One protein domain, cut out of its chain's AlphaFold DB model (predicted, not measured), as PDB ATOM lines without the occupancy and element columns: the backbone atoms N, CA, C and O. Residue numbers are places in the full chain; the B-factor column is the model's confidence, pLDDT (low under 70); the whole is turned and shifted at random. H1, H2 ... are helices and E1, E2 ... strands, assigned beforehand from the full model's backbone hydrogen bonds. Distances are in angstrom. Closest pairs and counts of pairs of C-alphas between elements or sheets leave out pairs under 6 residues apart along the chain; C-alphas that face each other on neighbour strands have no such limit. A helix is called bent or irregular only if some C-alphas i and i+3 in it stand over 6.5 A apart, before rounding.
ATOM      1  N   TYR A   2      69.820  -1.907  39.276       59.72
ATOM      2  CA  TYR A   2      70.477  -2.599  40.384       59.72
ATOM      3  C   TYR A   2      70.160  -4.087  40.284       59.72
ATOM      4  O   TYR A   2      68.996  -4.466  40.147       59.72
ATOM      5  N   ILE A   3      71.211  -4.901  40.307       61.28
ATOM      6  CA  ILE A   3      71.114  -6.353  40.413       61.28
ATOM      7  C   ILE A   3      71.223  -6.658  41.901       61.28
ATOM      8  O   ILE A   3      72.293  -6.486  42.485       61.28
ATOM      9  N   GLN A   4      70.103  -6.989  42.534       72.50
ATOM     10  CA  GLN A   4      70.089  -7.292  43.960       72.50
ATOM     11  C   GLN A   4      68.883  -8.155  44.335       72.50
ATOM     12  O   GLN A   4      67.805  -7.989  43.753       72.50
ATOM     13  N   PRO A   5      69.031  -9.028  45.345       71.75
ATOM     14  CA  PRO A   5      67.896  -9.731  45.917       71.75
ATOM     15  C   PRO A   5      66.910  -8.725  46.519       71.75
ATOM     16  O   PRO A   5      67.301  -7.739  47.153       71.75
ATOM     17  N   VAL A   6      65.618  -8.986  46.335       76.75
ATOM     18  CA  VAL A   6      64.542  -8.166  46.891       76.75
ATOM     19  C   VAL A   6      63.887  -8.925  48.028       76.75
ATOM     20  O   VAL A   6      63.558 -10.102  47.910       76.75
ATOM     21  N   GLU A   7      63.681  -8.240  49.146       80.75
ATOM     22  CA  GLU A   7      62.962  -8.806  50.279       80.75
ATOM     23  C   GLU A   7      61.504  -9.110  49.874       80.75
ATOM     24  O   GLU A   7      60.764  -8.173  49.559       80.75
ATOM     25  N   PRO A   8      61.054 -10.384  49.874       83.56
ATOM     26  CA  PRO A   8      59.741 -10.729  49.328       83.56
ATOM     27  C   PRO A   8      58.576 -10.062  50.055       83.56
ATOM     28  O   PRO A   8      57.610  -9.670  49.413       83.56
ATOM     29  N   SER A   9      58.689  -9.868  51.371       79.88
ATOM     30  CA  SER A   9      57.676  -9.198  52.196       79.88
ATOM     31  C   SER A   9      57.376  -7.776  51.715       79.88
ATOM     32  O   SER A   9      56.240  -7.326  51.799       79.88
ATOM     33  N   LYS A  10      58.361  -7.070  51.143       74.81
ATOM     34  CA  LYS A  10      58.155  -5.716  50.611       74.81
ATOM     35  C   LYS A  10      57.317  -5.705  49.335       74.81
ATOM     36  O   LYS A  10      56.659  -4.706  49.082       74.81
ATOM     37  N   VAL A  11      57.344  -6.791  48.559       77.12
ATOM     38  CA  VAL A  11      56.736  -6.908  47.219       77.12
ATOM     39  C   VAL A  11      55.423  -7.689  47.242       77.12
ATOM     40  O   VAL A  11      54.478  -7.353  46.529       77.12
ATOM     41  N   LEU A  12      55.382  -8.775  48.011       80.81
ATOM     42  CA  LEU A  12      54.273  -9.724  48.053       80.81
ATOM     43  C   LEU A  12      53.252  -9.349  49.126       80.81
ATOM     44  O   LEU A  12      52.053  -9.541  48.915       80.81
ATOM     45  N   ASP A  13      53.687  -8.755  50.240       75.31
ATOM     46  CA  ASP A  13      52.770  -8.354  51.301       75.31
ATOM     47  C   ASP A  13      52.229  -6.956  50.992       75.31
ATOM     48  O   ASP A  13      52.733  -5.937  51.464       75.31
ATOM     49  N   LEU A  14      51.174  -6.906  50.177       67.44
ATOM     50  CA  LEU A  14      50.472  -5.665  49.847       67.44
ATOM     51  C   LEU A  14      49.775  -5.108  51.093       67.44
ATOM     52  O   LEU A  14      48.625  -5.439  51.411       67.44
ATOM     53  N   LYS A  15      50.497  -4.264  51.821       61.78
ATOM     54  CA  LYS A  15      49.979  -3.508  52.954       61.78
ATOM     55  C   LYS A  15      49.548  -2.149  52.432       61.78
ATOM     56  O   LYS A  15      50.351  -1.421  51.868       61.78
ATOM     57  N   PHE A  16      48.265  -1.842  52.604       58.38
ATOM     58  CA  PHE A  16      47.809  -0.463  52.514       58.38
ATOM     59  C   PHE A  16      48.357   0.251  53.741       58.38
ATOM     60  O   PHE A  16      47.982  -0.084  54.871       58.38
ATOM     61  N   ASP A  17      49.306   1.142  53.518       58.03
ATOM     62  CA  ASP A  17      50.082   1.765  54.576       58.03
ATOM     63  C   ASP A  17      49.604   3.199  54.843       58.03
ATOM     64  O   ASP A  17      48.592   3.689  54.322       58.03
ATOM     65  N   LYS A  18      50.278   3.860  55.780       59.19
ATOM     66  CA  LYS A  18      49.925   5.224  56.172       59.19
ATOM     67  C   LYS A  18      50.267   6.199  55.043       59.19
ATOM     68  O   LYS A  18      49.583   7.215  54.891       59.19
ATOM     69  N   GLU A  19      51.297   5.894  54.265       59.97
ATOM     70  CA  GLU A  19      51.767   6.656  53.118       59.97
ATOM     71  C   GLU A  19      50.700   6.709  52.016       59.97
ATOM     72  O   GLU A  19      50.416   7.800  51.511       59.97
ATOM     73  N   ASP A  20      50.020   5.592  51.735       57.50
ATOM     74  CA  ASP A  20      48.890   5.540  50.805       57.50
ATOM     75  C   ASP A  20      47.763   6.496  51.242       57.50
ATOM     76  O   ASP A  20      47.255   7.293  50.447       57.50
ATOM     77  N   VAL A  21      47.389   6.484  52.531       61.62
ATOM     78  CA  VAL A  21      46.367   7.401  53.078       61.62
ATOM     79  C   VAL A  21      46.795   8.857  52.913       61.62
ATOM     80  O   VAL A  21      45.998   9.686  52.469       61.62
ATOM     81  N   ILE A  22      48.046   9.175  53.249       60.78
ATOM     82  CA  ILE A  22      48.592  10.532  53.131       60.78
ATOM     83  C   ILE A  22      48.573  10.993  51.671       60.78
ATOM     84  O   ILE A  22      48.204  12.140  51.405       60.78
ATOM     85  N   PHE A  23      48.928  10.117  50.730       61.00
ATOM     86  CA  PHE A  23      48.893  10.404  49.300       61.00
ATOM     87  C   PHE A  23      47.479  10.762  48.831       61.00
ATOM     88  O   PHE A  23      47.284  11.810  48.205       61.00
ATOM     89  N   TYR A  24      46.477   9.943  49.161       61.75
ATOM     90  CA  TYR A  24      45.096  10.226  48.767       61.75
ATOM     91  C   TYR A  24      44.578  11.509  49.425       61.75
ATOM     92  O   TYR A  24      44.030  12.371  48.735       61.75
ATOM     93  N   VAL A  25      44.820  11.702  50.726       64.50
ATOM     94  CA  VAL A  25      44.427  12.933  51.429       64.50
ATOM     95  C   VAL A  25      45.074  14.156  50.781       64.50
ATOM     96  O   VAL A  25      44.362  15.102  50.462       64.50
ATOM     97  N   ARG A  26      46.383  14.144  50.501       62.00
ATOM     98  CA  ARG A  26      47.071  15.273  49.845       62.00
ATOM     99  C   ARG A  26      46.518  15.594  48.458       62.00
ATOM    100  O   ARG A  26      46.482  16.767  48.100       62.00
ATOM    101  N   ASN A  27      46.092  14.593  47.689       58.06
ATOM    102  CA  ASN A  27      45.543  14.818  46.351       58.06
ATOM    103  C   ASN A  27      44.100  15.349  46.371       58.06
ATOM    104  O   ASN A  27      43.742  16.155  45.514       58.06
ATOM    105  N   TYR A  28      43.280  14.941  47.344       62.44
ATOM    106  CA  TYR A  28      41.875  15.367  47.429       62.44
ATOM    107  C   TYR A  28      41.649  16.604  48.310       62.44
ATOM    108  O   TYR A  28      40.684  17.338  48.095       62.44
ATOM    109  N   LEU A  29      42.545  16.880  49.264       67.25
ATOM    110  CA  LEU A  29      42.439  18.009  50.191       67.25
ATOM    111  C   LEU A  29      42.338  19.376  49.489       67.25
ATOM    112  O   LEU A  29      41.482  20.154  49.896       67.25
ATOM    113  N   PRO A  30      43.109  19.700  48.430       65.62
ATOM    114  CA  PRO A  30      42.976  20.986  47.744       65.62
ATOM    115  C   PRO A  30      41.586  21.190  47.133       65.62
ATOM    116  O   PRO A  30      41.042  22.289  47.192       65.62
ATOM    117  N   PHE A  31      40.993  20.126  46.585       60.50
ATOM    118  CA  PHE A  31      39.647  20.175  46.015       60.50
ATOM    119  C   PHE A  31      38.597  20.365  47.112       60.50
ATOM    120  O   PHE A  31      37.668  21.153  46.954       60.50
ATOM    121  N   LEU A  32      38.790  19.704  48.256       66.00
ATOM    122  CA  LEU A  32      37.959  19.898  49.438       66.00
ATOM    123  C   LEU A  32      38.033  21.347  49.943       66.00
ATOM    124  O   LEU A  32      37.003  21.977  50.161       66.00
ATOM    125  N   LEU A  33      39.244  21.893  50.091       70.06
ATOM    126  CA  LEU A  33      39.466  23.265  50.551       70.06
ATOM    127  C   LEU A  33      38.888  24.295  49.576       70.06
ATOM    128  O   LEU A  33      38.321  25.289  50.021       70.06
ATOM    129  N   LEU A  34      38.974  24.046  48.266       69.81
ATOM    130  CA  LEU A  34      38.338  24.887  47.251       69.81
ATOM    131  C   LEU A  34      36.813  24.891  47.410       69.81
ATOM    132  O   LEU A  34      36.207  25.958  47.418       69.81
ATOM    133  N   MET A  35      36.198  23.718  47.569       65.81
ATOM    134  CA  MET A  35      34.745  23.606  47.738       65.81
ATOM    135  C   MET A  35      34.277  24.261  49.042       65.81
ATOM    136  O   MET A  35      33.273  24.972  49.043       65.81
ATOM    137  N   VAL A  36      35.040  24.114  50.131       72.81
ATOM    138  CA  VAL A  36      34.802  24.834  51.392       72.81
ATOM    139  C   VAL A  36      34.966  26.347  51.204       72.81
ATOM    140  O   VAL A  36      34.125  27.111  51.667       72.81
ATOM    141  N   GLY A  37      35.986  26.800  50.473       70.31
ATOM    142  CA  GLY A  37      36.192  28.217  50.161       70.31
ATOM    143  C   GLY A  37      35.040  28.823  49.353       70.31
ATOM    144  O   GLY A  37      34.512  29.868  49.727       70.31
ATOM    145  N   LEU A  38      34.583  28.135  48.300       67.81
ATOM    146  CA  LEU A  38      33.400  28.523  47.518       67.81
ATOM    147  C   LEU A  38      32.134  28.551  48.382       67.81
ATOM    148  O   LEU A  38      31.287  29.426  48.216       67.81
ATOM    149  N   SER A  39      32.038  27.629  49.340       68.38
ATOM    150  CA  SER A  39      30.925  27.561  50.283       68.38
ATOM    151  C   SER A  39      30.888  28.762  51.224       68.38
ATOM    152  O   SER A  39      29.832  29.358  51.431       68.38
ATOM    153  N   ILE A  40      32.045  29.165  51.747       71.69
ATOM    154  CA  ILE A  40      32.178  30.365  52.577       71.69
ATOM    155  C   ILE A  40      31.852  31.619  51.755       71.69
ATOM    156  O   ILE A  40      31.096  32.463  52.226       71.69
ATOM    157  N   LEU A  41      32.347  31.726  50.516       67.12
ATOM    158  CA  LEU A  41      32.044  32.857  49.629       67.12
ATOM    159  C   LEU A  41      30.545  32.984  49.320       67.12
ATOM    160  O   LEU A  41      30.030  34.100  49.292       67.12
ATOM    161  N   PHE A  42      29.842  31.864  49.132       67.56
ATOM    162  CA  PHE A  42      28.390  31.845  48.925       67.56
ATOM    163  C   PHE A  42      27.622  32.332  50.163       67.56
ATOM    164  O   PHE A  42      26.707  33.143  50.047       67.56
ATOM    165  N   VAL A  43      28.024  31.898  51.362       65.38
ATOM    166  CA  VAL A  43      27.413  32.367  52.618       65.38
ATOM    167  C   VAL A  43      27.695  33.856  52.843       65.38
ATOM    168  O   VAL A  43      26.791  34.608  53.201       65.38
ATOM    169  N   VAL A  44      28.926  34.309  52.590       65.44
ATOM    170  CA  VAL A  44      29.321  35.716  52.757       65.44
ATOM    171  C   VAL A  44      28.588  36.627  51.766       65.44
ATOM    172  O   VAL A  44      28.114  37.682  52.178       65.44
ATOM    173  N   SER A  45      28.418  36.229  50.499       62.34
ATOM    174  CA  SER A  45      27.694  37.041  49.504       62.34
ATOM    175  C   SER A  45      26.217  37.253  49.852       62.34
ATOM    176  O   SER A  45      25.664  38.298  49.522       62.34
ATOM    177  N   HIS A  46      25.600  36.305  50.561       57.47
ATOM    178  CA  HIS A  46      24.211  36.410  51.016       57.47
ATOM    179  C   HIS A  46      24.080  37.206  52.326       57.47
ATOM    180  O   HIS A  46      23.072  37.870  52.533       57.47
ATOM    181  N   ILE A  47      25.107  37.237  53.189       61.31
ATOM    182  CA  ILE A  47      25.126  38.113  54.382       61.31
ATOM    183  C   ILE A  47      25.144  39.603  53.989       61.31
ATOM    184  O   ILE A  47      24.562  40.429  54.690       61.31
ATOM    185  N   PHE A  48      25.777  39.950  52.865       59.88
ATOM    186  CA  PHE A  48      25.783  41.318  52.333       59.88
ATOM    187  C   PHE A  48      24.503  41.694  51.559       59.88
ATOM    188  O   PHE A  48      24.400  42.834  51.110       59.88
ATOM    189  N   ASN A  49      23.529  40.782  51.431       55.78
ATOM    190  CA  ASN A  49      22.244  41.015  50.766       55.78
ATOM    191  C   ASN A  49      21.098  40.936  51.806       55.78
ATOM    192  O   ASN A  49      20.593  39.856  52.108       55.78
ATOM    193  N   PRO A  50      20.706  42.065  52.425       54.91
ATOM    194  CA  PRO A  50      19.935  42.078  53.674       54.91
ATOM    195  C   PRO A  50      18.445  41.706  53.551       54.91
ATOM    196  O   PRO A  50      17.766  41.657  54.574       54.91
ATOM    197  N   GLU A  51      17.929  41.442  52.346       62.12
ATOM    198  CA  GLU A  51      16.508  41.122  52.116       62.12
ATOM    199  C   GLU A  51      16.167  39.622  52.196       62.12
ATOM    200  O   GLU A  51      14.997  39.254  52.103       62.12
ATOM    201  N   GLU A  52      17.145  38.736  52.398       56.22
ATOM    202  CA  GLU A  52      16.883  37.294  52.450       56.22
ATOM    203  C   GLU A  52      16.651  36.751  53.870       56.22
ATOM    204  O   GLU A  52      17.393  37.025  54.817       56.22
ATOM    205  N   ASP A  53      15.624  35.903  53.999       64.06
ATOM    206  CA  ASP A  53      15.277  35.165  55.215       64.06
ATOM    207  C   ASP A  53      16.497  34.445  55.818       64.06
ATOM    208  O   ASP A  53      16.986  33.437  55.291       64.06
ATOM    209  N   LYS A  54      16.946  34.909  56.991       65.19
ATOM    210  CA  LYS A  54      18.093  34.356  57.744       65.19
ATOM    211  C   LYS A  54      18.014  32.835  57.933       65.19
ATOM    212  O   LYS A  54      19.036  32.150  57.912       65.19
ATOM    213  N   THR A  55      16.805  32.293  58.077       65.06
ATOM    214  CA  THR A  55      16.545  30.853  58.217       65.06
ATOM    215  C   THR A  55      16.948  30.068  56.967       65.06
ATOM    216  O   THR A  55      17.537  28.993  57.078       65.06
ATOM    217  N   ARG A  56      16.697  30.616  55.771       64.56
ATOM    218  CA  ARG A  56      17.047  30.002  54.481       64.56
ATOM    219  C   ARG A  56      18.561  29.989  54.259       64.56
ATOM    220  O   ARG A  56      19.102  29.016  53.735       64.56
ATOM    221  N   LEU A  57      19.235  31.033  54.733       66.81
ATOM    222  CA  LEU A  57      20.690  31.200  54.714       66.81
ATOM    223  C   LEU A  57      21.395  30.142  55.584       66.81
ATOM    224  O   LEU A  57      22.305  29.453  55.121       66.81
ATOM    225  N   ILE A  58      20.909  29.938  56.814       67.75
ATOM    226  CA  ILE A  58      21.411  28.898  57.730       67.75
ATOM    227  C   ILE A  58      21.162  27.499  57.152       67.75
ATOM    228  O   ILE A  58      22.084  26.684  57.107       67.75
ATOM    229  N   LEU A  59      19.949  27.227  56.653       65.38
ATOM    230  CA  LEU A  59      19.614  25.944  56.021       65.38
ATOM    231  C   LEU A  59      20.502  25.642  54.809       65.38
ATOM    232  O   LEU A  59      20.935  24.501  54.633       65.38
ATOM    233  N   SER A  60      20.808  26.657  54.000       64.88
ATOM    234  CA  SER A  60      21.675  26.512  52.828       64.88
ATOM    235  C   SER A  60      23.122  26.238  53.238       64.88
ATOM    236  O   SER A  60      23.735  25.319  52.701       64.88
ATOM    237  N   GLY A  61      23.646  26.940  54.250       68.94
ATOM    238  CA  GLY A  61      24.983  26.689  54.800       68.94
ATOM    239  C   GLY A  61      25.134  25.289  55.408       68.94
ATOM    240  O   GLY A  61      26.114  24.596  55.131       68.94
ATOM    241  N   VAL A  62      24.139  24.832  56.175       68.44
ATOM    242  CA  VAL A  62      24.121  23.475  56.752       68.44
ATOM    243  C   VAL A  62      24.032  22.409  55.657       68.44
ATOM    244  O   VAL A  62      24.781  21.432  55.692       68.44
ATOM    245  N   SER A  63      23.181  22.612  54.647       66.19
ATOM    246  CA  SER A  63      23.054  21.687  53.509       66.19
ATOM    247  C   SER A  63      24.361  21.585  52.718       66.19
ATOM    248  O   SER A  63      24.789  20.492  52.350       66.19
ATOM    249  N   LEU A  64      25.041  22.711  52.516       70.19
ATOM    250  CA  LEU A  64      26.308  22.786  51.800       70.19
ATOM    251  C   LEU A  64      27.453  22.109  52.571       70.19
ATOM    252  O   LEU A  64      28.245  21.373  51.979       70.19
ATOM    253  N   LEU A  65      27.519  22.285  53.896       70.38
ATOM    254  CA  LEU A  65      28.440  21.534  54.759       70.38
ATOM    255  C   LEU A  65      28.159  20.027  54.700       70.38
ATOM    256  O   LEU A  65      29.096  19.242  54.565       70.38
ATOM    257  N   GLY A  66      26.884  19.629  54.725       72.25
ATOM    258  CA  GLY A  66      26.466  18.232  54.577       72.25
ATOM    259  C   GLY A  66      26.915  17.610  53.251       72.25
ATOM    260  O   GLY A  66      27.494  16.524  53.247       72.25
ATOM    261  N   VAL A  67      26.735  18.320  52.130       71.12
ATOM    262  CA  VAL A  67      27.194  17.877  50.800       71.12
ATOM    263  C   VAL A  67      28.718  17.748  50.747       71.12
ATOM    264  O   VAL A  67      29.228  16.753  50.236       71.12
ATOM    265  N   ASN A  68      29.465  18.698  51.319       69.06
ATOM    266  CA  ASN A  68      30.929  18.615  51.385       69.06
ATOM    267  C   ASN A  68      31.408  17.418  52.221       69.06
ATOM    268  O   ASN A  68      32.336  16.715  51.815       69.06
ATOM    269  N   LEU A  69      30.759  17.155  53.359       71.38
ATOM    270  CA  LEU A  69      31.074  15.996  54.194       71.38
ATOM    271  C   LEU A  69      30.802  14.684  53.442       71.38
ATOM    272  O   LEU A  69      31.626  13.771  53.477       71.38
ATOM    273  N   LEU A  70      29.685  14.607  52.712       72.69
ATOM    274  CA  LEU A  70      29.349  13.457  51.870       72.69
ATOM    275  C   LEU A  70      30.368  13.253  50.746       72.69
ATOM    276  O   LEU A  70      30.781  12.119  50.512       72.69
ATOM    277  N   LEU A  71      30.818  14.324  50.087       68.62
ATOM    278  CA  LEU A  71      31.865  14.251  49.062       68.62
ATOM    279  C   LEU A  71      33.198  13.762  49.641       68.62
ATOM    280  O   LEU A  71      33.861  12.932  49.019       68.62
ATOM    281  N   LEU A  72      33.566  14.208  50.846       70.69
ATOM    282  CA  LEU A  72      34.756  13.723  51.547       70.69
ATOM    283  C   LEU A  72      34.649  12.226  51.855       70.69
ATOM    284  O   LEU A  72      35.562  11.458  51.548       70.69
ATOM    285  N   VAL A  73      33.525  11.801  52.434       73.25
ATOM    286  CA  VAL A  73      33.273  10.391  52.750       73.25
ATOM    287  C   VAL A  73      33.272   9.550  51.476       73.25
ATOM    288  O   VAL A  73      33.886   8.483  51.455       73.25
ATOM    289  N   ALA A  74      32.657  10.033  50.396       66.88
ATOM    290  CA  ALA A  74      32.654   9.364  49.100       66.88
ATOM    291  C   ALA A  74      34.070   9.240  48.518       66.88
ATOM    292  O   ALA A  74      34.430   8.162  48.051       66.88
ATOM    293  N   ALA A  75      34.903  10.281  48.607       66.06
ATOM    294  CA  ALA A  75      36.291  10.245  48.141       66.06
ATOM    295  C   ALA A  75      37.153   9.258  48.949       66.06
ATOM    296  O   ALA A  75      37.893   8.454  48.372       66.06
ATOM    297  N   ILE A  76      37.019   9.257  50.281       71.25
ATOM    298  CA  ILE A  76      37.704   8.298  51.162       71.25
ATOM    299  C   ILE A  76      37.239   6.870  50.853       71.25
ATOM    300  O   ILE A  76      38.057   5.956  50.727       71.25
ATOM    301  N   THR A  77      35.930   6.673  50.694       69.50
ATOM    302  CA  THR A  77      35.332   5.365  50.399       69.50
ATOM    303  C   THR A  77      35.775   4.857  49.030       69.50
ATOM    304  O   THR A  77      36.207   3.711  48.919       69.50
ATOM    305  N   ALA A  78      35.761   5.706  48.001       65.25
ATOM    306  CA  ALA A  78      36.252   5.371  46.667       65.25
ATOM    307  C   ALA A  78      37.734   4.973  46.698       65.25
ATOM    308  O   ALA A  78      38.099   3.948  46.124       65.25
ATOM    309  N   SER A  79      38.565   5.713  47.437       63.72
ATOM    310  CA  SER A  79      39.992   5.401  47.602       63.72
ATOM    311  C   SER A  79      40.199   4.038  48.272       63.72
ATOM    312  O   SER A  79      40.975   3.217  47.785       63.72
ATOM    313  N   ARG A  80      39.438   3.742  49.336       67.44
ATOM    314  CA  ARG A  80      39.454   2.427  49.998       67.44
ATOM    315  C   ARG A  80      39.003   1.301  49.071       67.44
ATOM    316  O   ARG A  80      39.611   0.235  49.082       67.44
ATOM    317  N   ILE A  81      37.969   1.523  48.257       70.62
ATOM    318  CA  ILE A  81      37.490   0.533  47.282       70.62
ATOM    319  C   ILE A  81      38.561   0.262  46.221       70.62
ATOM    320  O   ILE A  81      38.792  -0.899  45.885       70.62
ATOM    321  N   ILE A  82      39.218   1.301  45.699       66.62
ATOM    322  CA  ILE A  82      40.309   1.161  44.722       66.62
ATOM    323  C   ILE A  82      41.461   0.358  45.336       66.62
ATOM    324  O   ILE A  82      41.891  -0.630  44.740       66.62
ATOM    325  N   ALA A  83      41.890   0.713  46.552       67.69
ATOM    326  CA  ALA A  83      42.936  -0.007  47.273       67.69
ATOM    327  C   ALA A  83      42.562  -1.480  47.523       67.69
ATOM    328  O   ALA A  83      43.347  -2.381  47.229       67.69
ATOM    329  N   ALA A  84      41.336  -1.748  47.984       71.31
ATOM    330  CA  ALA A  84      40.849  -3.104  48.232       71.31
ATOM    331  C   ALA A  84      40.760  -3.943  46.947       71.31
ATOM    332  O   ALA A  84      41.131  -5.118  46.948       71.31
ATOM    333  N   LYS A  85      40.307  -3.351  45.832       73.88
ATOM    334  CA  LYS A  85      40.290  -4.015  44.519       73.88
ATOM    335  C   LYS A  85      41.704  -4.342  44.038       73.88
ATOM    336  O   LYS A  85      41.921  -5.457  43.568       73.88
ATOM    337  N   GLY A  86      42.646  -3.406  44.184       71.50
ATOM    338  CA  GLY A  86      44.060  -3.617  43.859       71.50
ATOM    339  C   GLY A  86      44.658  -4.772  44.661       71.50
ATOM    340  O   GLY A  86      45.164  -5.727  44.072       71.50
ATOM    341  N   LYS A  87      44.478  -4.750  45.989       75.56
ATOM    342  CA  LYS A  87      44.917  -5.820  46.897       75.56
ATOM    343  C   LYS A  87      44.342  -7.176  46.502       75.56
ATOM    344  O   LYS A  87      45.100  -8.113  46.290       75.56
ATOM    345  N   LYS A  88      43.022  -7.267  46.311       80.00
ATOM    346  CA  LYS A  88      42.357  -8.519  45.920       80.00
ATOM    347  C   LYS A  88      42.874  -9.058  44.582       80.00
ATOM    348  O   LYS A  88      43.071 -10.264  44.435       80.00
ATOM    349  N   LYS A  89      43.092  -8.180  43.595       78.38
ATOM    350  CA  LYS A  89      43.639  -8.575  42.287       78.38
ATOM    351  C   LYS A  89      45.058  -9.126  42.437       78.38
ATOM    352  O   LYS A  89      45.369 -10.167  41.872       78.38
ATOM    353  N   TYR A  90      45.889  -8.469  43.236       81.12
ATOM    354  CA  TYR A  90      47.255  -8.912  43.480       81.12
ATOM    355  C   TYR A  90      47.328 -10.212  44.288       81.12
ATOM    356  O   TYR A  90      48.051 -11.124  43.902       81.12
ATOM    357  N   GLU A  91      46.509 -10.362  45.331       84.19
ATOM    358  CA  GLU A  91      46.354 -11.620  46.079       84.19
ATOM    359  C   GLU A  91      45.897 -12.765  45.166       84.19
ATOM    360  O   GLU A  91      46.373 -13.888  45.299       84.19
ATOM    361  N   THR A  92      45.035 -12.484  44.182       87.06
ATOM    362  CA  THR A  92      44.662 -13.475  43.159       87.06
ATOM    363  C   THR A  92      45.882 -13.952  42.368       87.06
ATOM    364  O   THR A  92      46.007 -15.149  42.120       87.06
ATOM    365  N   PHE A  93      46.806 -13.057  42.004       86.81
ATOM    366  CA  PHE A  93      48.051 -13.447  41.335       86.81
ATOM    367  C   PHE A  93      48.986 -14.244  42.258       86.81
ATOM    368  O   PHE A  93      49.559 -15.236  41.810       86.81
ATOM    369  N   ILE A  94      49.102 -13.871  43.538       88.56
ATOM    370  CA  ILE A  94      49.880 -14.640  44.528       88.56
ATOM    371  C   ILE A  94      49.321 -16.057  44.645       88.56
ATOM    372  O   ILE A  94      50.072 -17.026  44.568       88.56
ATOM    373  N   ASN A  95      48.000 -16.189  44.756       89.12
ATOM    374  CA  ASN A  95      47.336 -17.485  44.831       89.12
ATOM    375  C   ASN A  95      47.478 -18.284  43.524       89.12
ATOM    376  O   ASN A  95      47.606 -19.503  43.577       89.12
ATOM    377  N   LYS A  96      47.492 -17.617  42.358       90.12
ATOM    378  CA  LYS A  96      47.701 -18.256  41.044       90.12
ATOM    379  C   LYS A  96      49.109 -18.851  40.915       90.12
ATOM    380  O   LYS A  96      49.242 -19.961  40.411       90.12
ATOM    381  N   TYR A  97      50.151 -18.113  41.305       90.62
ATOM    382  CA  TYR A  97      51.547 -18.512  41.057       90.62
ATOM    383  C   TYR A  97      52.250 -19.169  42.256       90.62
ATOM    384  O   TYR A  97      53.288 -19.804  42.066       90.62
ATOM    385  N   GLY A  98      51.676 -19.047  43.455       91.00
ATOM    386  CA  GLY A  98      52.200 -19.576  44.713       91.00
ATOM    387  C   GLY A  98      53.171 -18.615  45.403       91.00
ATOM    388  O   GLY A  98      54.160 -18.189  44.808       91.00
ATOM    389  N   TYR A  99      52.917 -18.306  46.680       90.44
ATOM    390  CA  TYR A  99      53.741 -17.376  47.464       90.44
ATOM    391  C   TYR A  99      55.206 -17.820  47.538       90.44
ATOM    392  O   TYR A  99      56.094 -17.035  47.223       90.44
ATOM    393  N   ASP A 100      55.460 -19.085  47.884       90.75
ATOM    394  CA  ASP A 100      56.822 -19.603  48.067       90.75
ATOM    395  C   ASP A 100      57.643 -19.553  46.777       90.75
ATOM    396  O   ASP A 100      58.823 -19.207  46.803       90.75
ATOM    397  N   ASN A 101      57.004 -19.829  45.637       91.56
ATOM    398  CA  ASN A 101      57.649 -19.751  44.332       91.56
ATOM    399  C   ASN A 101      58.036 -18.304  43.992       91.56
ATOM    400  O   ASN A 101      59.183 -18.023  43.651       91.56
ATOM    401  N   LEU A 102      57.102 -17.361  44.155       90.94
ATOM    402  CA  LEU A 102      57.372 -15.939  43.930       90.94
ATOM    403  C   LEU A 102      58.446 -15.409  44.894       90.94
ATOM    404  O   LEU A 102      59.327 -14.657  44.485       90.94
ATOM    405  N   ALA A 103      58.416 -15.826  46.161       90.81
ATOM    406  CA  ALA A 103      59.401 -15.435  47.161       90.81
ATOM    407  C   ALA A 103      60.799 -15.993  46.854       90.81
ATOM    408  O   ALA A 103      61.789 -15.290  47.060       90.81
ATOM    409  N   ALA A 104      60.892 -17.226  46.347       90.00
ATOM    410  CA  ALA A 104      62.149 -17.810  45.889       90.00
ATOM    411  C   ALA A 104      62.717 -17.033  44.695       90.00
ATOM    412  O   ALA A 104      63.892 -16.671  44.715       90.00
ATOM    413  N   GLN A 105      61.868 -16.694  43.718       90.25
ATOM    414  CA  GLN A 105      62.263 -15.874  42.573       90.25
ATOM    415  C   GLN A 105      62.773 -14.508  43.024       90.25
ATOM    416  O   GLN A 105      63.844 -14.116  42.594       90.25
ATOM    417  N   LEU A 106      62.087 -13.808  43.935       87.75
ATOM    418  CA  LEU A 106      62.494 -12.477  44.424       87.75
ATOM    419  C   LEU A 106      63.820 -12.468  45.209       87.75
ATOM    420  O   LEU A 106      64.527 -11.456  45.208       87.75
ATOM    421  N   LYS A 107      64.181 -13.591  45.839       87.62
ATOM    422  CA  LYS A 107      65.466 -13.769  46.532       87.62
ATOM    423  C   LYS A 107      66.632 -14.081  45.590       87.62
ATOM    424  O   LYS A 107      67.772 -14.064  46.051       87.62
ATOM    425  N   ASP A 108      66.373 -14.372  44.315       87.00
ATOM    426  CA  ASP A 108      67.428 -14.638  43.336       87.00
ATOM    427  C   ASP A 108      68.315 -13.384  43.161       87.00
ATOM    428  O   ASP A 108      67.797 -12.284  42.932       87.00
ATOM    429  N   PRO A 109      69.649 -13.510  43.291       83.25
ATOM    430  CA  PRO A 109      70.558 -12.384  43.118       83.25
ATOM    431  C   PRO A 109      70.568 -11.826  41.691       83.25
ATOM    432  O   PRO A 109      70.958 -10.679  41.522       83.25
ATOM    433  N   GLU A 110      70.132 -12.577  40.677       84.56
ATOM    434  CA  GLU A 110      70.099 -12.130  39.274       84.56
ATOM    435  C   GLU A 110      68.888 -11.247  38.934       84.56
ATOM    436  O   GLU A 110      68.711 -10.824  37.786       84.56
ATOM    437  N   ASN A 111      68.044 -10.945  39.918       84.56
ATOM    438  CA  ASN A 111      66.903 -10.072  39.712       84.56
ATOM    439  C   ASN A 111      67.340  -8.655  39.382       84.56
ATOM    440  O   ASN A 111      68.180  -8.056  40.056       84.56
ATOM    441  N   THR A 112      66.695  -8.091  38.366       85.00
ATOM    442  CA  THR A 112      66.906  -6.697  37.998       85.00
ATOM    443  C   THR A 112      65.768  -5.852  38.539       85.00
ATOM    444  O   THR A 112      64.599  -6.073  38.212       85.00
ATOM    445  N   VAL A 113      66.127  -4.863  39.353       82.88
ATOM    446  CA  VAL A 113      65.182  -3.929  39.963       82.88
ATOM    447  C   VAL A 113      65.349  -2.551  39.338       82.88
ATOM    448  O   VAL A 113      66.449  -1.985  39.295       82.88
ATOM    449  N   PHE A 114      64.228  -2.000  38.890       78.69
ATOM    450  CA  PHE A 114      64.105  -0.613  38.466       78.69
ATOM    451  C   PHE A 114      63.275   0.114  39.521       78.69
ATOM    452  O   PHE A 114      62.075  -0.143  39.678       78.69
ATOM    453  N   TYR A 115      63.950   0.966  40.291       65.31
ATOM    454  CA  TYR A 115      63.319   1.780  41.317       65.31
ATOM    455  C   TYR A 115      62.554   2.916  40.662       65.31
ATOM    456  O   TYR A 115      63.069   3.610  39.795       65.31
ATOM    457  N   ILE A 116      61.320   3.120  41.102       61.09
ATOM    458  CA  ILE A 116      60.547   4.294  40.720       61.09
ATOM    459  C   ILE A 116      60.814   5.357  41.764       61.09
ATOM    460  O   ILE A 116      60.936   5.063  42.953       61.09
ATOM    461  N   HIS A 117      60.948   6.583  41.276       50.69
ATOM    462  CA  HIS A 117      61.238   7.793  42.030       50.69
ATOM    463  C   HIS A 117      60.711   7.722  43.489       50.69
ATOM    464  O   HIS A 117      59.492   7.744  43.692       50.69
ATOM    465  N   PRO A 118      61.600   7.687  44.506       42.78
ATOM    466  CA  PRO A 118      61.300   7.243  45.879       42.78
ATOM    467  C   PRO A 118      60.299   8.112  46.650       42.78
ATOM    468  O   PRO A 118      59.911   7.793  47.766       42.78
ATOM    469  N   GLU A 119      59.877   9.231  46.074       43.56
ATOM    470  CA  GLU A 119      59.067  10.221  46.769       43.56
ATOM    471  C   GLU A 119      57.561  10.103  46.496       43.56
ATOM    472  O   GLU A 119      56.794  10.759  47.203       43.56
ATOM    473  N   LYS A 120      57.110   9.421  45.422       46.28
ATOM    474  CA  LYS A 120      55.776   9.758  44.855       46.28
ATOM    475  C   LYS A 120      54.905   8.620  44.359       46.28
ATOM    476  O   LYS A 120      53.695   8.805  44.327       46.28
ATOM    477  N   TYR A 121      55.478   7.479  44.012       49.00
ATOM    478  CA  TYR A 121      54.738   6.269  43.676       49.00
ATOM    479  C   TYR A 121      55.657   5.104  44.022       49.00
ATOM    480  O   TYR A 121      56.656   4.916  43.337       49.00
ATOM    481  N   GLU A 122      55.363   4.335  45.072       50.91
ATOM    482  CA  GLU A 122      56.056   3.065  45.324       50.91
ATOM    483  C   GLU A 122      55.639   2.040  44.269       50.91
ATOM    484  O   GLU A 122      54.896   1.089  44.503       50.91
ATOM    485  N   SER A 123      56.075   2.277  43.048       59.12
ATOM    486  CA  SER A 123      56.043   1.297  41.994       59.12
ATOM    487  C   SER A 123      57.482   0.789  41.863       59.12
ATOM    488  O   SER A 123      58.446   1.497  42.086       59.12
ATOM    489  N   TYR A 124      57.706  -0.474  41.598       71.69
ATOM    490  CA  TYR A 124      59.030  -0.948  41.217       71.69
ATOM    491  C   TYR A 124      58.777  -2.011  40.187       71.69
ATOM    492  O   TYR A 124      57.802  -2.767  40.284       71.69
ATOM    493  N   VAL A 125      59.614  -1.989  39.163       83.38
ATOM    494  CA  VAL A 125      59.591  -3.018  38.142       83.38
ATOM    495  C   VAL A 125      60.685  -3.992  38.523       83.38
ATOM    496  O   VAL A 125      61.864  -3.634  38.519       83.38
ATOM    497  N   ILE A 126      60.287  -5.195  38.919       87.88
ATOM    498  CA  ILE A 126      61.227  -6.275  39.211       87.88
ATOM    499  C   ILE A 126      61.085  -7.281  38.088       87.88
ATOM    500  O   ILE A 126      60.001  -7.814  37.847       87.88
ATOM    501  N   VAL A 127      62.187  -7.522  37.393       89.44
ATOM    502  CA  VAL A 127      62.261  -8.546  36.360       89.44
ATOM    503  C   VAL A 127      63.116  -9.676  36.909       89.44
ATOM    504  O   VAL A 127      64.313  -9.507  37.151       89.44
ATOM    505  N   THR A 128      62.467 -10.809  37.146       91.31
ATOM    506  CA  THR A 128      63.107 -12.059  37.575       91.31
ATOM    507  C   THR A 128      63.351 -12.955  36.359       91.31
ATOM    508  O   THR A 128      63.083 -12.556  35.222       91.31
ATOM    509  N   LYS A 129      63.840 -14.180  36.571       89.19
ATOM    510  CA  LYS A 129      64.018 -15.162  35.486       89.19
ATOM    511  C   LYS A 129      62.705 -15.531  34.801       89.19
ATOM    512  O   LYS A 129      62.691 -15.717  33.588       89.19
ATOM    513  N   GLU A 130      61.621 -15.626  35.565       92.00
ATOM    514  CA  GLU A 130      60.338 -16.136  35.069       92.00
ATOM    515  C   GLU A 130      59.200 -15.118  35.111       92.00
ATOM    516  O   GLU A 130      58.219 -15.278  34.387       92.00
ATOM    517  N   TYR A 131      59.304 -14.078  35.935       92.81
ATOM    518  CA  TYR A 131      58.204 -13.157  36.218       92.81
ATOM    519  C   TYR A 131      58.606 -11.697  36.045       92.81
ATOM    520  O   TYR A 131      59.709 -11.282  36.412       92.81
ATOM    521  N   LEU A 132      57.639 -10.917  35.572       91.31
ATOM    522  CA  LEU A 132      57.610  -9.467  35.657       91.31
ATOM    523  C   LEU A 132      56.681  -9.064  36.807       91.31
ATOM    524  O   LEU A 132      55.482  -9.360  36.786       91.31
ATOM    525  N   PHE A 133      57.231  -8.351  37.783       88.00
ATOM    526  CA  PHE A 133      56.475  -7.724  38.856       88.00
ATOM    527  C   PHE A 133      56.365  -6.233  38.571       88.00
ATOM    528  O   PHE A 133      57.369  -5.523  38.499       88.00
ATOM    529  N   LEU A 134      55.130  -5.761  38.451       81.38
ATOM    530  CA  LEU A 134      54.786  -4.355  38.562       81.38
ATOM    531  C   LEU A 134      54.197  -4.178  39.957       81.38
ATOM    532  O   LEU A 134      53.078  -4.622  40.236       81.38
ATOM    533  N   SER A 135      54.994  -3.597  40.853       69.81
ATOM    534  CA  SER A 135      54.636  -3.454  42.264       69.81
ATOM    535  C   SER A 135      53.200  -2.980  42.466       69.81
ATOM    536  O   SER A 135      52.710  -2.093  41.757       69.81
ATOM    537  N   ARG A 136      52.529  -3.603  43.439       68.19
ATOM    538  CA  ARG A 136      51.162  -3.303  43.879       68.19
ATOM    539  C   ARG A 136      50.075  -3.379  42.786       68.19
ATOM    540  O   ARG A 136      48.918  -3.071  43.067       68.19
ATOM    541  N   THR A 137      50.402  -3.791  41.554       71.94
ATOM    542  CA  THR A 137      49.490  -3.709  40.398       71.94
ATOM    543  C   THR A 137      49.370  -5.008  39.611       71.94
ATOM    544  O   THR A 137      48.243  -5.451  39.361       71.94
ATOM    545  N   MET A 138      50.483  -5.641  39.231       80.94
ATOM    546  CA  MET A 138      50.451  -6.868  38.433       80.94
ATOM    547  C   MET A 138      51.663  -7.768  38.662       80.94
ATOM    548  O   MET A 138      52.782  -7.309  38.864       80.94
ATOM    549  N   MET A 139      51.420  -9.072  38.539       88.19
ATOM    550  CA  MET A 139      52.451 -10.081  38.342       88.19
ATOM    551  C   MET A 139      52.072 -10.932  37.135       88.19
ATOM    552  O   MET A 139      50.940 -11.414  37.044       88.19
ATOM    553  N   ILE A 140      53.006 -11.112  36.210       90.81
ATOM    554  CA  ILE A 140      52.800 -11.927  35.011       90.81
ATOM    555  C   ILE A 140      54.062 -12.728  34.721       90.81
ATOM    556  O   ILE A 140      55.175 -12.250  34.967       90.81
ATOM    557  N   ARG A 141      53.907 -13.954  34.218       92.25
ATOM    558  CA  ARG A 141      55.064 -14.713  33.742       92.25
ATOM    559  C   ARG A 141      55.574 -14.105  32.445       92.25
ATOM    560  O   ARG A 141      54.788 -13.735  31.581       92.25
ATOM    561  N   LEU A 142      56.888 -14.051  32.272       92.50
ATOM    562  CA  LEU A 142      57.503 -13.513  31.060       92.50
ATOM    563  C   LEU A 142      57.053 -14.279  29.808       92.50
ATOM    564  O   LEU A 142      56.820 -13.667  28.773       92.50
ATOM    565  N   ASN A 143      56.843 -15.595  29.914       91.94
ATOM    566  CA  ASN A 143      56.344 -16.415  28.807       91.94
ATOM    567  C   ASN A 143      54.841 -16.240  28.506       91.94
ATOM    568  O   ASN A 143      54.380 -16.691  27.461       91.94
ATOM    569  N   GLU A 144      54.077 -15.603  29.397       92.75
ATOM    570  CA  GLU A 144      52.674 -15.244  29.158       92.75
ATOM    571  C   GLU A 144      52.560 -13.901  28.413       92.75
ATOM    572  O   GLU A 144      51.474 -13.555  27.957       92.75
ATOM    573  N   ILE A 145      53.651 -13.139  28.257       92.81
ATOM    574  CA  ILE A 145      53.647 -11.851  27.554       92.81
ATOM    575  C   ILE A 145      53.781 -12.092  26.047       92.81
ATOM    576  O   ILE A 145      54.827 -12.526  25.569       92.81
ATOM    577  N   ARG A 146      52.739 -11.757  25.278       92.81
ATOM    578  CA  ARG A 146      52.786 -11.789  23.804       92.81
ATOM    579  C   ARG A 146      53.321 -10.498  23.213       92.81
ATOM    580  O   ARG A 146      54.043 -10.527  22.222       92.81
ATOM    581  N   GLN A 147      52.921  -9.374  23.795       93.00
ATOM    582  CA  GLN A 147      53.315  -8.049  23.342       93.00
ATOM    583  C   GLN A 147      53.385  -7.096  24.529       93.00
ATOM    584  O   GLN A 147      52.561  -7.147  25.441       93.00
ATOM    585  N   MET A 148      54.356  -6.195  24.486       91.50
ATOM    586  CA  MET A 148      54.527  -5.127  25.452       91.50
ATOM    587  C   MET A 148      54.793  -3.822  24.708       91.50
ATOM    588  O   MET A 148      55.742  -3.735  23.930       91.50
ATOM    589  N   ARG A 149      53.959  -2.806  24.927       89.62
ATOM    590  CA  ARG A 149      54.116  -1.479  24.323       89.62
ATOM    591  C   ARG A 149      54.331  -0.431  25.397       89.62
ATOM    592  O   ARG A 149      53.575  -0.353  26.363       89.62
ATOM    593  N   PHE A 150      55.335   0.404  25.189       84.50
ATOM    594  CA  PHE A 150      55.603   1.559  26.024       84.50
ATOM    595  C   PHE A 150      55.217   2.837  25.288       84.50
ATOM    596  O   PHE A 150      55.833   3.181  24.278       84.50
ATOM    597  N   ASP A 151      54.242   3.557  25.838       79.56
ATOM    598  CA  ASP A 151      53.837   4.866  25.340       79.56
ATOM    599  C   ASP A 151      54.253   5.959  26.335       79.56
ATOM    600  O   ASP A 151      54.050   5.859  27.557       79.56
ATOM    601  N   ARG A 152      54.808   7.054  25.807       68.94
ATOM    602  CA  ARG A 152      54.905   8.303  26.564       68.94
ATOM    603  C   ARG A 152      53.500   8.828  26.832       68.94
ATOM    604  O   ARG A 152      52.643   8.823  25.953       68.94
ATOM    605  N   ILE A 153      53.267   9.325  28.046       63.97
ATOM    606  CA  ILE A 153      52.047  10.080  28.333       63.97
ATOM    607  C   ILE A 153      52.017  11.291  27.396       63.97
ATOM    608  O   ILE A 153      52.842  12.200  27.513       63.97
ATOM    609  N   ALA A 154      51.061  11.310  26.467       52.72
ATOM    610  CA  ALA A 154      50.811  12.481  25.641       52.72
ATOM    611  C   ALA A 154      50.413  13.662  26.544       52.72
ATOM    612  O   ALA A 154      49.734  13.480  27.560       52.72
ATOM    613  N   ARG A 155      50.803  14.897  26.186       44.12
ATOM    614  CA  ARG A 155      50.392  16.125  26.899       44.12
ATOM    615  C   ARG A 155      48.856  16.233  26.923       44.12
ATOM    616  O   ARG A 155      48.259  16.872  26.067       44.12
ATOM    617  N   GLY A 156      48.201  15.679  27.943       43.19
ATOM    618  CA  GLY A 156      46.733  15.584  28.031       43.19
ATOM    619  C   GLY A 156      46.213  14.318  28.714       43.19
ATOM    620  O   GLY A 156      45.081  14.329  29.186       43.19
ATOM    621  N   ASP A 157      47.044  13.279  28.824       43.72
ATOM    622  CA  ASP A 157      46.696  12.003  29.464       43.72
ATOM    623  C   ASP A 157      46.856  12.002  30.993       43.72
ATOM    624  O   ASP A 157      46.352  11.122  31.688       43.72
ATOM    625  N   THR A 158      47.539  13.005  31.546       42.84
ATOM    626  CA  THR A 158      47.439  13.319  32.972       42.84
ATOM    627  C   THR A 158      46.037  13.845  33.237       42.84
ATOM    628  O   THR A 158      45.620  14.806  32.578       42.84
ATOM    629  N   SER A 159      45.326  13.277  34.214       40.47
ATOM    630  CA  SER A 159      44.074  13.866  34.679       40.47
ATOM    631  C   SER A 159      44.292  15.367  34.928       40.47
ATOM    632  O   SER A 159      45.302  15.800  35.490       40.47
ATOM    633  N   ARG A 160      43.345  16.179  34.442       37.03
ATOM    634  CA  ARG A 160      43.422  17.647  34.406       37.03
ATOM    635  C   ARG A 160      43.909  18.357  35.695       37.03
ATOM    636  O   ARG A 160      44.473  19.435  35.514       37.03
ATOM    637  N   PRO A 161      43.799  17.839  36.942       41.09
ATOM    638  CA  PRO A 161      44.362  18.531  38.114       41.09
ATOM    639  C   PRO A 161      45.885  18.759  38.109       41.09
ATOM    640  O   PRO A 161      46.348  19.661  38.804       41.09
ATOM    641  N   PHE A 162      46.685  18.007  37.345       39.38
ATOM    642  CA  PHE A 162      48.153  18.061  37.476       39.38
ATOM    643  C   PHE A 162      48.864  19.063  36.549       39.38
ATOM    644  O   PHE A 162      50.059  19.302  36.721       39.38
ATOM    645  N   ARG A 163      48.158  19.690  35.593       40.62
ATOM    646  CA  ARG A 163      48.775  20.594  34.596       40.62
ATOM    647  C   ARG A 163      49.321  21.909  35.172       40.62
ATOM    648  O   ARG A 163      50.260  22.451  34.604       40.62
ATOM    649  N   ASN A 164      48.762  22.407  36.277       46.44
ATOM    650  CA  ASN A 164      49.106  23.733  36.819       46.44
ATOM    651  C   ASN A 164      50.107  23.699  37.981       46.44
ATOM    652  O   ASN A 164      50.501  24.748  38.485       46.44
ATOM    653  N   ASN A 165      50.536  22.515  38.419       48.38
ATOM    654  CA  ASN A 165      51.520  22.383  39.482       48.38
ATOM    655  C   ASN A 165      52.863  21.987  38.857       48.38
ATOM    656  O   ASN A 165      53.022  20.867  38.379       48.38
ATOM    657  N   LYS A 166      53.829  22.914  38.853       53.50
ATOM    658  CA  LYS A 166      55.166  22.716  38.266       53.50
ATOM    659  C   LYS A 166      55.860  21.471  38.834       53.50
ATOM    660  O   LYS A 166      56.432  20.695  38.079       53.50
ATOM    661  N   MET A 167      55.683  21.224  40.133       51.84
ATOM    662  CA  MET A 167      56.171  20.022  40.803       51.84
ATOM    663  C   MET A 167      55.459  18.772  40.264       51.84
ATOM    664  O   MET A 167      56.125  17.824  39.874       51.84
ATOM    665  N   ALA A 168      54.124  18.778  40.141       50.97
ATOM    666  CA  ALA A 168      53.348  17.672  39.552       50.97
ATOM    667  C   ALA A 168      53.707  17.390  38.083       50.97
ATOM    668  O   ALA A 168      53.798  16.230  37.679       50.97
ATOM    669  N   SER A 169      53.961  18.430  37.287       56.06
ATOM    670  CA  SER A 169      54.407  18.304  35.896       56.06
ATOM    671  C   SER A 169      55.793  17.660  35.790       56.06
ATOM    672  O   SER A 169      56.026  16.847  34.898       56.06
ATOM    673  N   GLU A 170      56.714  17.992  36.696       58.78
ATOM    674  CA  GLU A 170      58.052  17.385  36.742       58.78
ATOM    675  C   GLU A 170      58.035  15.915  37.158       58.78
ATOM    676  O   GLU A 170      58.959  15.183  36.825       58.78
ATOM    677  N   ILE A 171      56.993  15.472  37.856       57.97
ATOM    678  CA  ILE A 171      56.833  14.078  38.291       57.97
ATOM    679  C   ILE A 171      56.124  13.269  37.209       57.97
ATOM    680  O   ILE A 171      56.539  12.168  36.857       57.97
ATOM    681  N   THR A 172      55.056  13.831  36.643       58.94
ATOM    682  CA  THR A 172      54.245  13.168  35.616       58.94
ATOM    683  C   THR A 172      55.003  12.962  34.307       58.94
ATOM    684  O   THR A 172      54.689  12.016  33.590       58.94
ATOM    685  N   ARG A 173      56.057  13.750  34.028       61.81
ATOM    686  CA  ARG A 173      56.957  13.520  32.878       61.81
ATOM    687  C   ARG A 173      57.684  12.177  32.924       61.81
ATOM    688  O   ARG A 173      58.165  11.733  31.886       61.81
ATOM    689  N   PHE A 174      57.789  11.551  34.093       67.69
ATOM    690  CA  PHE A 174      58.419  10.241  34.270       67.69
ATOM    691  C   PHE A 174      57.417   9.095  34.156       67.69
ATOM    692  O   PHE A 174      57.812   7.948  33.978       67.69
ATOM    693  N   ILE A 175      56.113   9.383  34.203       71.44
ATOM    694  CA  ILE A 175      55.101   8.343  34.056       71.44
ATOM    695  C   ILE A 175      55.043   7.909  32.581       71.44
ATOM    696  O   ILE A 175      54.980   8.722  31.654       71.44
ATOM    697  N   ARG A 176      55.105   6.603  32.362       74.56
ATOM    698  CA  ARG A 176      54.975   5.897  31.087       74.56
ATOM    699  C   ARG A 176      53.766   4.977  31.198       74.56
ATOM    700  O   ARG A 176      53.543   4.384  32.255       74.56
ATOM    701  N   LYS A 177      52.981   4.865  30.127       79.69
ATOM    702  CA  LYS A 177      51.911   3.867  30.042       79.69
ATOM    703  C   LYS A 177      52.492   2.603  29.429       79.69
ATOM    704  O   LYS A 177      53.039   2.645  28.327       79.69
ATOM    705  N   VAL A 178      52.387   1.503  30.156       84.06
ATOM    706  CA  VAL A 178      52.827   0.186  29.707       84.06
ATOM    707  C   VAL A 178      51.601  -0.632  29.384       84.06
ATOM    708  O   VAL A 178      50.793  -0.914  30.264       84.06
ATOM    709  N   TYR A 179      51.474  -1.022  28.128       89.12
ATOM    710  CA  TYR A 179      50.435  -1.923  27.667       89.12
ATOM    711  C   TYR A 179      51.030  -3.318  27.565       89.12
ATOM    712  O   TYR A 179      52.043  -3.500  26.888       89.12
ATOM    713  N   ILE A 180      50.429  -4.288  28.246       90.25
ATOM    714  CA  ILE A 180      50.826  -5.696  28.166       90.25
ATOM    715  C   ILE A 180      49.659  -6.481  27.587       90.25
ATOM    716  O   ILE A 180      48.556  -6.426  28.127       90.25
ATOM    717  N   VAL A 181      49.922  -7.205  26.502       92.62
ATOM    718  CA  VAL A 181      49.011  -8.192  25.926       92.62
ATOM    719  C   VAL A 181      49.470  -9.569  26.379       92.62
ATOM    720  O   VAL A 181      50.585  -9.998  26.062       92.62
ATOM    721  N   ASP A 182      48.616 -10.251  27.134       91.25
ATOM    722  CA  ASP A 182      48.899 -11.593  27.635       91.25
ATOM    723  C   ASP A 182      48.618 -12.694  26.588       91.25
ATOM    724  O   ASP A 182      48.151 -12.453  25.468       91.25
ATOM    725  N   SER A 183      48.888 -13.946  26.957       90.69
ATOM    726  CA  SER A 183      48.633 -15.130  26.133       90.69
ATOM    727  C   SER A 183      47.151 -15.353  25.814       90.69
ATOM    728  O   SER A 183      46.835 -16.124  24.909       90.69
ATOM    729  N   GLN A 184      46.243 -14.689  26.533       90.81
ATOM    730  CA  GLN A 184      44.795 -14.718  26.311       90.81
ATOM    731  C   GLN A 184      44.317 -13.551  25.425       90.81
ATOM    732  O   GLN A 184      43.115 -13.393  25.227       90.81
ATOM    733  N   ASN A 185      45.240 -12.764  24.854       89.00
ATOM    734  CA  ASN A 185      44.973 -11.542  24.084       89.00
ATOM    735  C   ASN A 185      44.279 -10.439  24.886       89.00
ATOM    736  O   ASN A 185      43.620  -9.568  24.313       89.00
ATOM    737  N   LYS A 186      44.414 -10.460  26.211       90.88
ATOM    738  CA  LYS A 186      43.909  -9.391  27.054       90.88
ATOM    739  C   LYS A 186      44.965  -8.298  27.149       90.88
ATOM    740  O   LYS A 186      46.080  -8.549  27.595       90.88
ATOM    741  N   GLU A 187      44.596  -7.089  26.739       89.44
ATOM    742  CA  GLU A 187      45.432  -5.902  26.919       89.44
ATOM    743  C   GLU A 187      45.130  -5.250  28.273       89.44
ATOM    744  O   GLU A 187      43.980  -4.934  28.593       89.44
ATOM    745  N   GLU A 188      46.171  -5.024  29.069       85.88
ATOM    746  CA  GLU A 188      46.086  -4.267  30.313       85.88
ATOM    747  C   GLU A 188      47.103  -3.118  30.325       85.88
ATOM    748  O   GLU A 188      48.229  -3.258  29.847       85.88
ATOM    749  N   ASN A 189      46.694  -1.969  30.873       82.69
ATOM    750  CA  ASN A 189      47.512  -0.762  30.975       82.69
ATOM    751  C   ASN A 189      47.999  -0.558  32.413       82.69
ATOM    752  O   ASN A 189      47.193  -0.537  33.349       82.69
ATOM    753  N   PHE A 190      49.300  -0.326  32.556       78.00
ATOM    754  CA  PHE A 190      49.967  -0.049  33.817       78.00
ATOM    755  C   PHE A 190      50.790   1.236  33.723       78.00
ATOM    756  O   PHE A 190      51.718   1.322  32.915       78.00
ATOM    757  N   PRO A 191      50.498   2.246  34.557       74.50
ATOM    758  CA  PRO A 191      51.375   3.394  34.687       74.50
ATOM    759  C   PRO A 191      52.619   3.001  35.496       74.50
ATOM    760  O   PRO A 191      52.502   2.522  36.622       74.50
ATOM    761  N   ILE A 192      53.806   3.250  34.949       74.31
ATOM    762  CA  ILE A 192      55.081   3.148  35.676       74.31
ATOM    763  C   ILE A 192      55.782   4.501  35.633       74.31
ATOM    764  O   ILE A 192      55.755   5.160  34.600       74.31
ATOM    765  N   ALA A 193      56.404   4.941  36.722       72.88
ATOM    766  CA  ALA A 193      57.200   6.167  36.724       72.88
ATOM    767  C   ALA A 193      58.693   5.834  36.655       72.88
ATOM    768  O   ALA A 193      59.268   5.362  37.619       72.88
ATOM    769  N   LEU A 194      59.340   6.086  35.524       71.94
ATOM    770  CA  LEU A 194      60.777   5.870  35.361       71.94
ATOM    771  C   LEU A 194      61.426   7.129  34.798       71.94
ATOM    772  O   LEU A 194      60.833   7.829  33.968       71.94
ATOM    773  N   SER A 195      62.652   7.415  35.238       72.12
ATOM    774  CA  SER A 195      63.498   8.373  34.522       72.12
ATOM    775  C   SER A 195      63.713   7.910  33.076       72.12
ATOM    776  O   SER A 195      63.540   6.730  32.775       72.12
ATOM    777  N   ASP A 196      64.057   8.820  32.158       76.75
ATOM    778  CA  ASP A 196      64.297   8.429  30.760       76.75
ATOM    779  C   ASP A 196      65.410   7.364  30.665       76.75
ATOM    780  O   ASP A 196      65.238   6.372  29.962       76.75
ATOM    781  N   ASP A 197      66.486   7.491  31.448       79.75
ATOM    782  CA  ASP A 197      67.587   6.517  31.468       79.75
ATOM    783  C   ASP A 197      67.145   5.138  31.990       79.75
ATOM    784  O   ASP A 197      67.461   4.105  31.394       79.75
ATOM    785  N   GLU A 198      66.369   5.096  33.078       78.38
ATOM    786  CA  GLU A 198      65.829   3.840  33.617       78.38
ATOM    787  C   GLU A 198      64.784   3.218  32.696       78.38
ATOM    788  O   GLU A 198      64.702   1.995  32.594       78.38
ATOM    789  N   TYR A 199      64.006   4.053  32.011       80.50
ATOM    790  CA  TYR A 199      63.057   3.631  30.997       80.50
ATOM    791  C   TYR A 199      63.773   2.923  29.844       80.50
ATOM    792  O   TYR A 199      63.421   1.788  29.522       80.50
ATOM    793  N   PHE A 200      64.807   3.539  29.263       82.75
ATOM    794  CA  PHE A 200      65.576   2.909  28.187       82.75
ATOM    795  C   PHE A 200      66.291   1.644  28.668       82.75
ATOM    796  O   PHE A 200      66.286   0.635  27.961       82.75
ATOM    797  N   ALA A 201      66.840   1.652  29.887       84.88
ATOM    798  CA  ALA A 201      67.445   0.463  30.479       84.88
ATOM    799  C   ALA A 201      66.429  -0.682  30.647       84.88
ATOM    800  O   ALA A 201      66.736  -1.820  30.291       84.88
ATOM    801  N   LEU A 202      65.215  -0.392  31.129       86.56
ATOM    802  CA  LEU A 202      64.143  -1.378  31.274       86.56
ATOM    803  C   LEU A 202      63.702  -1.932  29.916       86.56
ATOM    804  O   LEU A 202      63.594  -3.148  29.764       86.56
ATOM    805  N   VAL A 203      63.457  -1.061  28.933       87.12
ATOM    806  CA  VAL A 203      63.023  -1.464  27.586       87.12
ATOM    807  C   VAL A 203      64.067  -2.368  26.937       87.12
ATOM    808  O   VAL A 203      63.715  -3.441  26.450       87.12
ATOM    809  N   ASN A 204      65.345  -1.985  26.987       87.94
ATOM    810  CA  ASN A 204      66.435  -2.786  26.431       87.94
ATOM    811  C   ASN A 204      66.570  -4.136  27.148       87.94
ATOM    812  O   ASN A 204      66.725  -5.169  26.497       87.94
ATOM    813  N   PHE A 205      66.461  -4.145  28.480       88.81
ATOM    814  CA  PHE A 205      66.529  -5.373  29.268       88.81
ATOM    815  C   PHE A 205      65.371  -6.329  28.952       88.81
ATOM    816  O   PHE A 205      65.581  -7.526  28.758       88.81
ATOM    817  N   LEU A 206      64.148  -5.806  28.852       89.75
ATOM    818  CA  LEU A 206      62.971  -6.599  28.502       89.75
ATOM    819  C   LEU A 206      63.013  -7.078  27.052       89.75
ATOM    820  O   LEU A 206      62.644  -8.219  26.803       89.75
ATOM    821  N   ALA A 207      63.494  -6.265  26.110       88.75
ATOM    822  CA  ALA A 207      63.680  -6.690  24.723       88.75
ATOM    823  C   ALA A 207      64.690  -7.845  24.624       88.75
ATOM    824  O   ALA A 207      64.457  -8.809  23.896       88.75
ATOM    825  N   TYR A 208      65.769  -7.793  25.412       88.50
ATOM    826  CA  TYR A 208      66.718  -8.899  25.531       88.50
ATOM    827  C   TYR A 208      66.080 -10.153  26.149       88.50
ATOM    828  O   TYR A 208      66.300 -11.257  25.656       88.50
ATOM    829  N   ARG A 209      65.273 -10.004  27.212       86.19
ATOM    830  CA  ARG A 209      64.676 -11.146  27.927       86.19
ATOM    831  C   ARG A 209      63.483 -11.795  27.236       86.19
ATOM    832  O   ARG A 209      63.359 -13.013  27.299       86.19
ATOM    833  N   LEU A 210      62.612 -11.001  26.629       87.81
ATOM    834  CA  LEU A 210      61.401 -11.472  25.955       87.81
ATOM    835  C   LEU A 210      61.679 -11.866  24.500       87.81
ATOM    836  O   LEU A 210      60.964 -12.685  23.934       87.81
ATOM    837  N   GLY A 211      62.749 -11.335  23.910       84.94
ATOM    838  CA  GLY A 211      63.126 -11.606  22.533       84.94
ATOM    839  C   GLY A 211      62.549 -10.596  21.534       84.94
ATOM    840  O   GLY A 211      61.768  -9.699  21.884       84.94
ATOM    841  N   PRO A 212      62.970 -10.708  20.264       83.56
ATOM    842  CA  PRO A 212      62.634  -9.740  19.230       83.56
ATOM    843  C   PRO A 212      61.129  -9.730  18.932       83.56
ATOM    844  O   PRO A 212      60.485 -10.773  18.873       83.56
ATOM    845  N   GLY A 213      60.569  -8.537  18.712       82.12
ATOM    846  CA  GLY A 213      59.168  -8.369  18.311       82.12
ATOM    847  C   GLY A 213      58.137  -8.498  19.439       82.12
ATOM    848  O   GLY A 213      56.944  -8.402  19.163       82.12
ATOM    849  N   ILE A 214      58.560  -8.678  20.696       88.88
ATOM    850  CA  ILE A 214      57.644  -8.625  21.849       88.88
ATOM    851  C   ILE A 214      57.536  -7.201  22.398       88.88
ATOM    852  O   ILE A 214      56.437  -6.743  22.708       88.88
ATOM    853  N   VAL A 215      58.658  -6.485  22.499       88.06
ATOM    854  CA  VAL A 215      58.717  -5.147  23.100       88.06
ATOM    855  C   VAL A 215      58.732  -4.058  22.026       88.06
ATOM    856  O   VAL A 215      59.594  -4.054  21.151       88.06
ATOM    857  N   TYR A 216      57.805  -3.107  22.137       84.38
ATOM    858  CA  TYR A 216      57.648  -1.948  21.258       84.38
ATOM    859  C   TYR A 216      57.699  -0.661  22.079       84.38
ATOM    860  O   TYR A 216      57.157  -0.594  23.185       84.38
ATOM    861  N   TYR A 217      58.293   0.389  21.524       75.06
ATOM    862  CA  TYR A 217      58.254   1.722  22.112       75.06
ATOM    863  C   TYR A 217      57.893   2.753  21.045       75.06
ATOM    864  O   TYR A 217      58.458   2.742  19.952       75.06
ATOM    865  N   ASN A 218      56.947   3.631  21.366       65.19
ATOM    866  CA  ASN A 218      56.634   4.795  20.544       65.19
ATOM    867  C   ASN A 218      57.423   5.993  21.086       65.19
ATOM    868  O   ASN A 218      57.251   6.377  22.248       65.19
ATOM    869  N   SER A 219      58.312   6.536  20.252       53.78
ATOM    870  CA  SER A 219      59.125   7.729  20.536       53.78
ATOM    871  C   SER A 219      58.292   9.004  20.619       53.78
ATOM    872  O   SER A 219      57.477   9.198  19.688       53.78
TER     873      SER A 219
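What this domain is: This is residues 2 to 219 of the 219 residues of an uncharacterized protein of Ruminococcaceae bacterium YAD3003 (UniProt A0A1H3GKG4). A long helical hairpin, H2b and H3, makes most of the length, and the far end of H3 runs into a head of two small four-stranded sheets. The sheets, E1 E2 E3 E4 and E7 E6 E5 E8, stand at a slant to each other with H6 packed on one face of each, while short H1 and H4 lie at one end of the head. The 218 printed residues have six named helices and eight named strands, in the order H1 H2 H3 H4 E1 E2 E3 E4 E5 H5 E6 E7 H6 E8; the first sheet is antiparallel, the second mixed, the class mixed. The whole is loose, radius of gyration of the C-alphas 22.7 A, and spans 76 by 37 by 32 A.

How they stand to each other: H1, residues 8 to 12, touches H4, residues 99 to 106; their closest C-alphas are Pro 8 and Ala 103, 5.2 A. H2, residues 18 to 47, was assigned as one helix by its hydrogen bonds but is bent, C-alphas 27 and 30 being 6.8 A apart; its arms are H2a, 18 to 27, and H2b, 30 to 47. H2b touches residues 57 to 72 of H3, residues 54 to 97, as a helical hairpin at a shallow tilt of 10 degrees, opposite ways; the closest C-alphas are Val 43 and Gly 61, 6.6 A. E1, 112 to 115, E2, 124 to 127, E3, 131 to 134, and E4, 138 to 141, form a meander, each strand the antiparallel neighbour of the one before, with N 114 and O 125 at 2.9 A, N 133 and O 126 at 2.8 A and N 134 and O 138 at 2.8 A. H3 only grazes this sheet with residues 86 to 97. In the strongly twisted second sheet, E5, 145 to 152, is antiparallel to E6, 175 to 182, with N 149 and O 179 at 2.8 A, and parallel to E8, 215 to 218, with N 216 and O 148 at 2.8 A. E7, 187 to 193, forms a hairpin with E6, N 176 and O 192 at 2.7 A. H6, 196 to 210, is on both sheets, at heights of 10.1 A over the first and 9.4 A over the second. E7, H6 and E8 make a split strand-helix-strand unit, two same-way strands with E6 and E5 between them, its crossover right-handed. H5, 166 to 172, touches no helix. In H1, H2a, H2b, H3, H4, H5 and H6 every O i to N i+4 pair is within hydrogen-bond range.

Where its parts are: H1 begins at C-alpha 8 (59.741, -10.729, 49.328). H2b is 25.6 A long, H3 64.8 A, ending at C-alpha 97 (51.547, -18.512, 41.057). E5 is 20.2 A long, E6 21.8 A, E7 19.5 A and H6 20.7 A. E8 ends at C-alpha 218 (56.634, 4.795, 20.544).

The domain as a whole: The farthest C-alphas, Glu 51 and Glu 110, are 76.6 A apart, and residues 48 to 53 stand free. The printed part has no cut; the link from E5 to H5 is long, 13 residues. Mean pLDDT of the printed part is 72.9, with 94 residues under 70, among them 41 to 63 and 152 to 174.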